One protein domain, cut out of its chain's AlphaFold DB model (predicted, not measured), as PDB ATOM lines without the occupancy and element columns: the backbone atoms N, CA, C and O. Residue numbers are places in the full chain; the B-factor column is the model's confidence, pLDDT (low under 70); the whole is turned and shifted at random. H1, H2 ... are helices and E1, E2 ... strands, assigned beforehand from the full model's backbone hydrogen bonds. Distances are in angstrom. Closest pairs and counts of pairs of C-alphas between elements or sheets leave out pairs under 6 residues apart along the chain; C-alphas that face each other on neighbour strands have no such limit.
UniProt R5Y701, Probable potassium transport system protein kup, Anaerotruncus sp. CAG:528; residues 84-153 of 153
ATOM      1  N   PHE A  84      21.823  -2.839  -2.651       74.38
ATOM      2  CA  PHE A  84      23.229  -2.886  -3.036       74.38
ATOM      3  C   PHE A  84      24.060  -2.013  -2.105       74.38
ATOM      4  O   PHE A  84      23.658  -0.903  -1.756       74.38
ATOM      5  N   LYS A  85      25.222  -2.530  -1.707       77.81
ATOM      6  CA  LYS A  85      26.261  -1.754  -1.041       77.81
ATOM      7  C   LYS A  85      27.496  -1.777  -1.925       77.81
ATOM      8  O   LYS A  85      27.995  -2.849  -2.259       77.81
ATOM      9  N   PHE A  86      27.955  -0.599  -2.308       80.00
ATOM     10  CA  PHE A  86      29.086  -0.417  -3.199       80.00
ATOM     11  C   PHE A  86      30.340  -0.180  -2.369       80.00
ATOM     12  O   PHE A  86      30.349   0.685  -1.498       80.00
ATOM     13  N   TYR A  87      31.399  -0.932  -2.651       80.69
ATOM     14  CA  TYR A  87      32.718  -0.704  -2.070       80.69
ATOM     15  C   TYR A  87      33.652  -0.216  -3.168       80.69
ATOM     16  O   TYR A  87      33.880  -0.908  -4.158       80.69
ATOM     17  N   HIS A  88      34.175   0.995  -3.008       80.81
ATOM     18  CA  HIS A  88      35.153   1.563  -3.924       80.81
ATOM     19  C   HIS A  88      36.529   1.532  -3.274       80.81
ATOM     20  O   HIS A  88      36.812   2.300  -2.352       80.81
ATOM     21  N   ILE A  89      37.387   0.650  -3.776       82.00
ATOM     22  CA  ILE A  89      38.743   0.480  -3.261       82.00
ATOM     23  C   ILE A  89      39.637   1.560  -3.866       82.00
ATOM     24  O   ILE A  89      39.929   1.567  -5.064       82.00
ATOM     25  N   ARG A  90      40.108   2.476  -3.024       81.38
ATOM     26  CA  ARG A  90      41.022   3.545  -3.411       81.38
ATOM     27  C   ARG A  90      42.416   3.259  -2.880       81.38
ATOM     28  O   ARG A  90      42.675   3.333  -1.683       81.38
ATOM     29  N   LYS A  91      43.351   3.038  -3.803       79.25
ATOM     30  CA  LYS A  91      44.774   2.939  -3.471       79.25
ATOM     31  C   LYS A  91      45.314   4.319  -3.087       79.25
ATOM     32  O   LYS A  91      45.189   5.285  -3.853       79.25
ATOM     33  N   THR A  92      45.896   4.412  -1.900       75.69
ATOM     34  CA  THR A  92      46.585   5.611  -1.397       75.69
ATOM     35  C   THR A  92      48.038   5.280  -1.150       75.69
ATOM     36  O   THR A  92      48.348   4.146  -0.812       75.69
ATOM     37  N   LEU A  93      48.941   6.232  -1.361       73.38
ATOM     38  CA  LEU A  93      50.339   5.999  -1.017       73.38
ATOM     39  C   LEU A  93      50.463   5.880   0.497       73.38
ATOM     40  O   LEU A  93      49.936   6.728   1.217       73.38
ATOM     41  N   ALA A  94      51.159   4.844   0.956       69.69
ATOM     42  CA  ALA A  94      51.526   4.746   2.359       69.69
ATOM     43  C   ALA A  94      52.406   5.948   2.742       69.69
ATOM     44  O   ALA A  94      53.333   6.300   2.004       69.69
ATOM     45  N   THR A  95      52.140   6.558   3.901       61.38
ATOM     46  CA  THR A  95      52.946   7.662   4.463       61.38
ATOM     47  C   THR A  95      54.429   7.292   4.585       61.38
ATOM     48  O   THR A  95      55.300   8.150   4.511       61.38
ATOM     49  N   GLU A  96      54.702   5.996   4.712       59.28
ATOM     50  CA  GLU A  96      56.019   5.384   4.884       59.28
ATOM     51  C   GLU A  96      56.812   5.221   3.579       59.28
ATOM     52  O   GLU A  96      57.949   4.760   3.600       59.28
ATOM     53  N   SER A  97      56.228   5.572   2.429       62.03
ATOM     54  CA  SER A  97      56.905   5.443   1.136       62.03
ATOM     55  C   SER A  97      58.052   6.450   0.994       62.03
ATOM     56  O   SER A  97      57.865   7.666   1.111       62.03
ATOM     57  N   ASP A  98      59.251   5.937   0.708       65.25
ATOM     58  CA  ASP A  98      60.465   6.744   0.578       65.25
ATOM     59  C   ASP A  98      60.498   7.457  -0.784       65.25
ATOM     60  O   ASP A  98      61.002   6.970  -1.799       65.25
ATOM     61  N   ILE A  99      59.811   8.596  -0.844       71.94
ATOM     62  CA  ILE A  99      59.609   9.372  -2.066       71.94
ATOM     63  C   ILE A  99      60.365  10.702  -1.943       71.94
ATOM     64  O   ILE A  99      60.123  11.481  -1.019       71.94
ATOM     65  N   SER A 100      61.239  10.994  -2.913       78.75
ATOM     66  CA  SER A 100      61.926  12.292  -3.034       78.75
ATOM     67  C   SER A 100      60.934  13.468  -3.094       78.75
ATOM     68  O   SER A 100      59.826  13.334  -3.623       78.75
ATOM     69  N   ASN A 101      61.325  14.638  -2.581       79.50
ATOM     70  CA  ASN A 101      60.454  15.810  -2.412       79.50
ATOM     71  C   ASN A 101      59.750  16.246  -3.713       79.50
ATOM     72  O   ASN A 101      58.564  16.576  -3.690       79.50
ATOM     73  N   LEU A 102      60.428  16.155  -4.863       83.44
ATOM     74  CA  LEU A 102      59.831  16.456  -6.171       83.44
ATOM     75  C   LEU A 102      58.735  15.454  -6.563       83.44
ATOM     76  O   LEU A 102      57.658  15.836  -7.022       83.44
ATOM     77  N   LYS A 103      58.969  14.160  -6.320       81.44
ATOM     78  CA  LYS A 103      57.975  13.106  -6.569       81.44
ATOM     79  C   LYS A 103      56.767  13.256  -5.628       81.44
ATOM     80  O   LYS A 103      55.636  13.045  -6.064       81.44
ATOM     81  N   LYS A 104      56.972  13.692  -4.375       82.31
ATOM     82  CA  LYS A 104      55.878  14.014  -3.437       82.31
ATOM     83  C   LYS A 104      54.993  15.148  -3.964       82.31
ATOM     84  O   LYS A 104      53.770  15.009  -3.959       82.31
ATOM     85  N   LEU A 105      55.586  16.230  -4.477       86.31
ATOM     86  CA  LEU A 105      54.831  17.335  -5.081       86.31
ATOM     87  C   LEU A 105      54.006  16.879  -6.290       86.31
ATOM     88  O   LEU A 105      52.817  17.193  -6.364       86.31
ATOM     89  N   ALA A 106      54.592  16.078  -7.185       87.62
ATOM     90  CA  ALA A 106      53.883  15.533  -8.344       87.62
ATOM     91  C   ALA A 106      52.658  14.688  -7.936       87.62
ATOM     92  O   ALA A 106      51.574  14.820  -8.509       87.62
ATOM     93  N   VAL A 107      52.796  13.859  -6.897       85.25
ATOM     94  CA  VAL A 107      51.694  13.062  -6.335       85.25
ATOM     95  C   VAL A 107      50.595  13.949  -5.746       85.25
ATOM     96  O   VAL A 107      49.410  13.719  -6.007       85.25
ATOM     97  N   ILE A 108      50.967  14.953  -4.946       85.31
ATOM     98  CA  ILE A 108      50.007  15.879  -4.335       85.31
ATOM     99  C   ILE A 108      49.228  16.609  -5.428       85.31
ATOM    100  O   ILE A 108      47.998  16.656  -5.372       85.31
ATOM    101  N   LEU A 109      49.926  17.128  -6.440       90.38
ATOM    102  CA  LEU A 109      49.311  17.825  -7.563       90.38
ATOM    103  C   LEU A 109      48.338  16.911  -8.321       90.38
ATOM    104  O   LEU A 109      47.181  17.286  -8.510       90.38
ATOM    105  N   LYS A 110      48.745  15.674  -8.640       88.19
ATOM    106  CA  LYS A 110      47.873  14.650  -9.245       88.19
ATOM    107  C   LYS A 110      46.585  14.454  -8.443       88.19
ATOM    108  O   LYS A 110      45.491  14.410  -9.008       88.19
ATOM    109  N   TYR A 111      46.690  14.321  -7.122       84.50
ATOM    110  CA  TYR A 111      45.519  14.103  -6.275       84.50
ATOM    111  C   TYR A 111      44.651  15.353  -6.100       84.50
ATOM    112  O   TYR A 111      43.431  15.201  -5.988       84.50
ATOM    113  N   LYS A 112      45.236  16.557  -6.132       87.56
ATOM    114  CA  LYS A 112      44.494  17.827  -6.162       87.56
ATOM    115  C   LYS A 112      43.705  17.982  -7.461       87.56
ATOM    116  O   LYS A 112      42.497  18.181  -7.386       87.56
ATOM    117  N   ILE A 113      44.343  17.792  -8.620       89.06
ATOM    118  CA  ILE A 113      43.679  17.838  -9.936       89.06
ATOM    119  C   ILE A 113      42.520  16.842  -9.973       89.06
ATOM    120  O   ILE A 113      41.397  17.203 -10.316       89.06
ATOM    121  N   ARG A 114      42.751  15.603  -9.522       84.50
ATOM    122  CA  ARG A 114      41.692  14.589  -9.454       84.50
ATOM    123  C   ARG A 114      40.526  15.005  -8.555       84.50
ATOM    124  O   ARG A 114      39.389  14.701  -8.881       84.50
ATOM    125  N   LYS A 115      40.786  15.670  -7.425       82.94
ATOM    126  CA  LYS A 115      39.719  16.154  -6.531       82.94
ATOM    127  C   LYS A 115      38.870  17.237  -7.210       82.94
ATOM    128  O   LYS A 115      37.669  17.275  -6.972       82.94
ATOM    129  N   ILE A 116      39.489  18.075  -8.043       87.44
ATOM    130  CA  ILE A 116      38.818  19.144  -8.800       87.44
ATOM    131  C   ILE A 116      37.989  18.565  -9.956       87.44
ATOM    132  O   ILE A 116      36.855  18.984 -10.152       87.44
ATOM    133  N   ALA A 117      38.510  17.565 -10.673       84.06
ATOM    134  CA  ALA A 117      37.841  16.946 -11.825       84.06
ATOM    135  C   ALA A 117      36.530  16.198 -11.482       84.06
ATOM    136  O   ALA A 117      35.754  15.860 -12.374       84.06
ATOM    137  N   GLY A 118      36.270  15.934 -10.200       80.88
ATOM    138  CA  GLY A 118      35.071  15.253  -9.719       80.88
ATOM    139  C   GLY A 118      35.386  13.988  -8.923       80.88
ATOM    140  O   GLY A 118      36.522  13.516  -8.860       80.88
ATOM    141  N   SER A 119      34.369  13.440  -8.257       80.94
ATOM    142  CA  SER A 119      34.502  12.165  -7.553       80.94
ATOM    143  C   SER A 119      34.095  11.006  -8.468       80.94
ATOM    144  O   SER A 119      33.106  11.129  -9.191       80.94
ATOM    145  N   PRO A 120      34.779   9.848  -8.391       76.38
ATOM    146  CA  PRO A 120      34.366   8.648  -9.119       76.38
ATOM    147  C   PRO A 120      32.905   8.268  -8.852       76.38
ATOM    148  O   PRO A 120      32.199   7.861  -9.761       76.38
ATOM    149  N   ALA A 121      32.427   8.481  -7.620       79.81
ATOM    150  CA  ALA A 121      31.030   8.269  -7.243       79.81
ATOM    151  C   ALA A 121      30.049   9.019  -8.159       79.81
ATOM    152  O   ALA A 121      29.063   8.433  -8.591       79.81
ATOM    153  N   LYS A 122      30.351  10.285  -8.484       81.94
ATOM    154  CA  LYS A 122      29.524  11.118  -9.368       81.94
ATOM    155  C   LYS A 122      29.629  10.687 -10.827       81.94
ATOM    156  O   LYS A 122      28.627  10.659 -11.525       81.94
ATOM    157  N   TRP A 123      30.829  10.344 -11.297       81.62
ATOM    158  CA  TRP A 123      31.019   9.874 -12.677       81.62
ATOM    159  C   TRP A 123      30.246   8.582 -12.959       81.62
ATOM    160  O   TRP A 123      29.726   8.405 -14.053       81.62
ATOM    161  N   TYR A 124      30.131   7.723 -11.947       80.31
ATOM    162  CA  TYR A 124      29.459   6.429 -12.014       80.31
ATOM    163  C   TYR A 124      27.958   6.455 -11.668       80.31
ATOM    164  O   TYR A 124      27.315   5.400 -11.649       80.31
ATOM    165  N   GLY A 125      27.392   7.629 -11.364       80.06
ATOM    166  CA  GLY A 125      25.985   7.760 -10.970       80.06
ATOM    167  C   GLY A 125      25.647   7.006  -9.677       80.06
ATOM    168  O   GLY A 125      24.568   6.420  -9.552       80.06
ATOM    169  N   LEU A 126      26.602   6.931  -8.745       81.44
ATOM    170  CA  LEU A 126      26.475   6.210  -7.474       81.44
ATOM    171  C   LEU A 126      26.072   7.129  -6.311       81.44
ATOM    172  O   LEU A 126      25.984   6.651  -5.180       81.44
ATOM    173  N   GLU A 127      25.796   8.414  -6.554       76.25
ATOM    174  CA  GLU A 127      25.485   9.400  -5.507       76.25
ATOM    175  C   GLU A 127      24.280   9.039  -4.624       76.25
ATOM    176  O   GLU A 127      24.315   9.295  -3.425       76.25
ATOM    177  N   ASN A 128      23.253   8.397  -5.186       71.81
ATOM    178  CA  ASN A 128      22.036   7.998  -4.464       71.81
ATOM    179  C   ASN A 128      22.105   6.563  -3.911       71.81
ATOM    180  O   ASN A 128      21.094   5.997  -3.496       71.81
ATOM    181  N   SER A 129      23.279   5.932  -3.966       77.12
ATOM    182  CA  SER A 129      23.478   4.545  -3.551       77.12
ATOM    183  C   SER A 129      24.299   4.452  -2.266       77.12
ATOM    184  O   SER A 129      25.063   5.355  -1.931       77.12
ATOM    185  N   ASN A 130      24.159   3.346  -1.532       76.88
ATOM    186  CA  ASN A 130      24.959   3.109  -0.334       76.88
ATOM    187  C   ASN A 130      26.403   2.768  -0.743       76.88
ATOM    188  O   ASN A 130      26.708   1.614  -1.053       76.88
ATOM    189  N   MET A 131      27.269   3.783  -0.786       78.50
ATOM    190  CA  MET A 131      28.670   3.671  -1.184       78.50
ATOM    191  C   MET A 131      29.606   3.840   0.015       78.50
ATOM    192  O   MET A 131      29.505   4.797   0.777       78.50
ATOM    193  N   MET A 132      30.575   2.937   0.126       82.56
ATOM    194  CA  MET A 132      31.686   2.996   1.067       82.56
ATOM    195  C   MET A 132      32.998   3.088   0.286       82.56
ATOM    196  O   MET A 132      33.206   2.348  -0.677       82.56
ATOM    197  N   ILE A 133      33.897   3.979   0.699       82.69
ATOM    198  CA  ILE A 133      35.247   4.065   0.131       82.69
ATOM    199  C   ILE A 133      36.203   3.366   1.089       82.69
ATOM    200  O   ILE A 133      36.319   3.759   2.248       82.69
ATOM    201  N   GLU A 134      36.891   2.342   0.597       83.06
ATOM    202  CA  GLU A 134      37.918   1.625   1.347       83.06
ATOM    203  C   GLU A 134      39.294   2.102   0.882       83.06
ATOM    204  O   GLU A 134      39.613   2.059  -0.308       83.06
ATOM    205  N   TYR A 135      40.105   2.596   1.813       82.75
ATOM    206  CA  TYR A 135      41.447   3.080   1.514       82.75
ATOM    207  C   TYR A 135      42.459   1.975   1.771       82.75
ATOM    208  O   TYR A 135      42.665   1.572   2.911       82.75
ATOM    209  N   VAL A 136      43.108   1.512   0.706       83.00
ATOM    210  CA  VAL A 136      44.158   0.495   0.804       83.00
ATOM    211  C   VAL A 136      45.515   1.181   0.638       83.00
ATOM    212  O   VAL A 136      45.710   1.894  -0.361       83.00
ATOM    213  N   PRO A 137      46.448   1.021   1.593       79.44
ATOM    214  CA  PRO A 137      47.795   1.545   1.447       79.44
ATOM    215  C   PRO A 137      48.523   0.781   0.338       79.44
ATOM    216  O   PRO A 137      48.533  -0.448   0.295       79.44
ATOM    217  N   LEU A 138      49.125   1.522  -0.583       77.12
ATOM    218  CA  LEU A 138      50.009   1.004  -1.613       77.12
ATOM    219  C   LEU A 138      51.448   1.329  -1.215       77.12
ATOM    220  O   LEU A 138      51.825   2.500  -1.098       77.12
ATOM    221  N   PHE A 139      52.233   0.276  -1.022       69.19
ATOM    222  CA  PHE A 139      53.651   0.347  -0.703       69.19
ATOM    223  C   PHE A 139      54.449   0.277  -2.009       69.19
ATOM    224  O   PHE A 139      54.316  -0.681  -2.763       69.19
ATOM    225  N   ILE A 140      55.235   1.313  -2.309       66.56
ATOM    226  CA  ILE A 140      56.133   1.334  -3.481       66.56
ATOM    227  C   ILE A 140      57.493   0.749  -3.089       66.56
ATOM    228  O   ILE A 140      58.069  -0.037  -3.830       66.56
ATOM    229  N   GLN A 141      57.975   1.124  -1.903       64.12
ATOM    230  CA  GLN A 141      59.120   0.552  -1.201       64.12
ATOM    231  C   GLN A 141      58.776   0.630   0.288       64.12
ATOM    232  O   GLN A 141      58.355   1.690   0.759       64.12
ATOM    233  N   ALA A 142      58.851  -0.492   1.000       59.12
ATOM    234  CA  ALA A 142      58.638  -0.503   2.440       59.12
ATOM    235  C   ALA A 142      59.884   0.084   3.107       59.12
ATOM    236  O   ALA A 142      60.990  -0.410   2.888       59.12
ATOM    237  N   LYS A 143      59.718   1.144   3.899       60.34
ATOM    238  CA  LYS A 143      60.795   1.615   4.764       60.34
ATOM    239  C   LYS A 143      61.092   0.509   5.781       60.34
ATOM    240  O   LYS A 143      60.165  -0.105   6.305       60.34
ATOM    241  N   HIS A 144      62.366   0.215   6.021       63.09
ATOM    242  CA  HIS A 144      62.734  -0.726   7.075       63.09
ATOM    243  C   HIS A 144      62.332  -0.114   8.422       63.09
ATOM    244  O   HIS A 144      62.776   0.988   8.751       63.09
ATOM    245  N   TYR A 145      61.462  -0.799   9.159       65.56
ATOM    246  CA  TYR A 145      61.099  -0.436  10.524       65.56
ATOM    247  C   TYR A 145      61.720  -1.447  11.470       65.56
ATOM    248  O   TYR A 145      61.506  -2.651  11.319       65.56
ATOM    249  N   ASP A 146      62.451  -0.951  12.464       79.94
ATOM    250  CA  ASP A 146      62.907  -1.796  13.556       79.94
ATOM    251  C   ASP A 146      61.687  -2.320  14.329       79.94
ATOM    252  O   ASP A 146      60.781  -1.545  14.664       79.94
ATOM    253  N   PRO A 147      61.619  -3.631  14.622       82.12
ATOM    254  CA  PRO A 147      60.495  -4.197  15.346       82.12
ATOM    255  C   PRO A 147      60.421  -3.597  16.753       82.12
ATOM    256  O   PRO A 147      61.418  -3.527  17.477       82.12
ATOM    257  N   PHE A 148      59.215  -3.201  17.165       80.31
ATOM    258  CA  PHE A 148      58.969  -2.735  18.527       80.31
ATOM    259  C   PHE A 148      59.369  -3.817  19.533       80.31
ATOM    260  O   PHE A 148      58.824  -4.923  19.539       80.31
ATOM    261  N   LYS A 149      60.318  -3.491  20.415       85.50
ATOM    262  CA  LYS A 149      60.729  -4.381  21.502       85.50
ATOM    263  C   LYS A 149      59.809  -4.169  22.698       85.50
ATOM    264  O   LYS A 149      59.730  -3.069  23.244       85.50
ATOM    265  N   ARG A 150      59.124  -5.233  23.120       80.62
ATOM    266  CA  ARG A 150      58.353  -5.247  24.369       80.62
ATOM    267  C   ARG A 150      59.323  -5.074  25.537       80.62
ATOM    268  O   ARG A 150      60.210  -5.906  25.716       80.62
ATOM    269  N   LYS A 151      59.151  -4.020  26.338       74.25
ATOM    270  CA  LYS A 151      59.776  -3.956  27.664       74.25
ATOM    271  C   LYS A 151      58.942  -4.809  28.612       74.25
ATOM    272  O   LYS A 151      57.751  -4.555  28.780       74.25
ATOM    273  N   THR A 152      59.550  -5.845  29.171       75.62
ATOM    274  CA  THR A 152      59.004  -6.538  30.338       75.62
ATOM    275  C   THR A 152      59.342  -5.675  31.546       75.62
ATOM    276  O   THR A 152      60.497  -5.275  31.693       75.62
ATOM    277  N   GLN A 153      58.321  -5.313  32.316       63.94
ATOM    278  CA  GLN A 153      58.456  -4.588  33.575       63.94
ATOM    279  C   GLN A 153      58.508  -5.590  34.722       63.94
ATOM    280  O   GLN A 153      57.837  -6.641  34.582       63.94
TER     281      GLN A 153
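What this domain is: This is residues 84 to 153 of the 153 residues of the protein "Probable potassium transport system protein kup" of Anaerotruncus sp. CAG:528 (UniProt R5Y701). Two parallel strands, E1 and E2, make a narrow ribbon; between them in the chain H1 runs back across an open gap, H2 follows near the ribbon's starting end, and residues 146 to 153 stick out as a tail. The printed part has 70 residues with E1, H1, H2, E2 in order, class mixed. It is extended, radius of gyration of the C-alphas 17.5 A, spanning 54 by 36 by 18 A.

How they stand to each other: E1, residues 85 to 93, and E2, residues 130 to 138, are parallel neighbours at 24 degrees, with N 86 and O 130 within hydrogen-bond range at 2.8 A. With H1, residues 101 to 117, and H2, residues 120 to 123, between them they form a strand-helix-strand unit, its crossover right-handed. H1 is apart from E2 and H2. In H1 every O i to N i+4 pair is within hydrogen-bond range; H2 is too short for one.

Where its parts are: E1 starts at C-alpha 85 (26.261, -1.754, -1.041), 25.3 A long; H1 measures 24.5 A, H2 5.0 A; E2, 25.2 A, ends at C-alpha 138 (50.009, 1.004, -1.613).

The domain as a whole: The farthest C-alphas, Gly 125 and Gln 153, are 56.5 A apart. The printed part has no cut and no long link. pLDDT is under 70 at residues 94 to 98, 139 to 145 and 153.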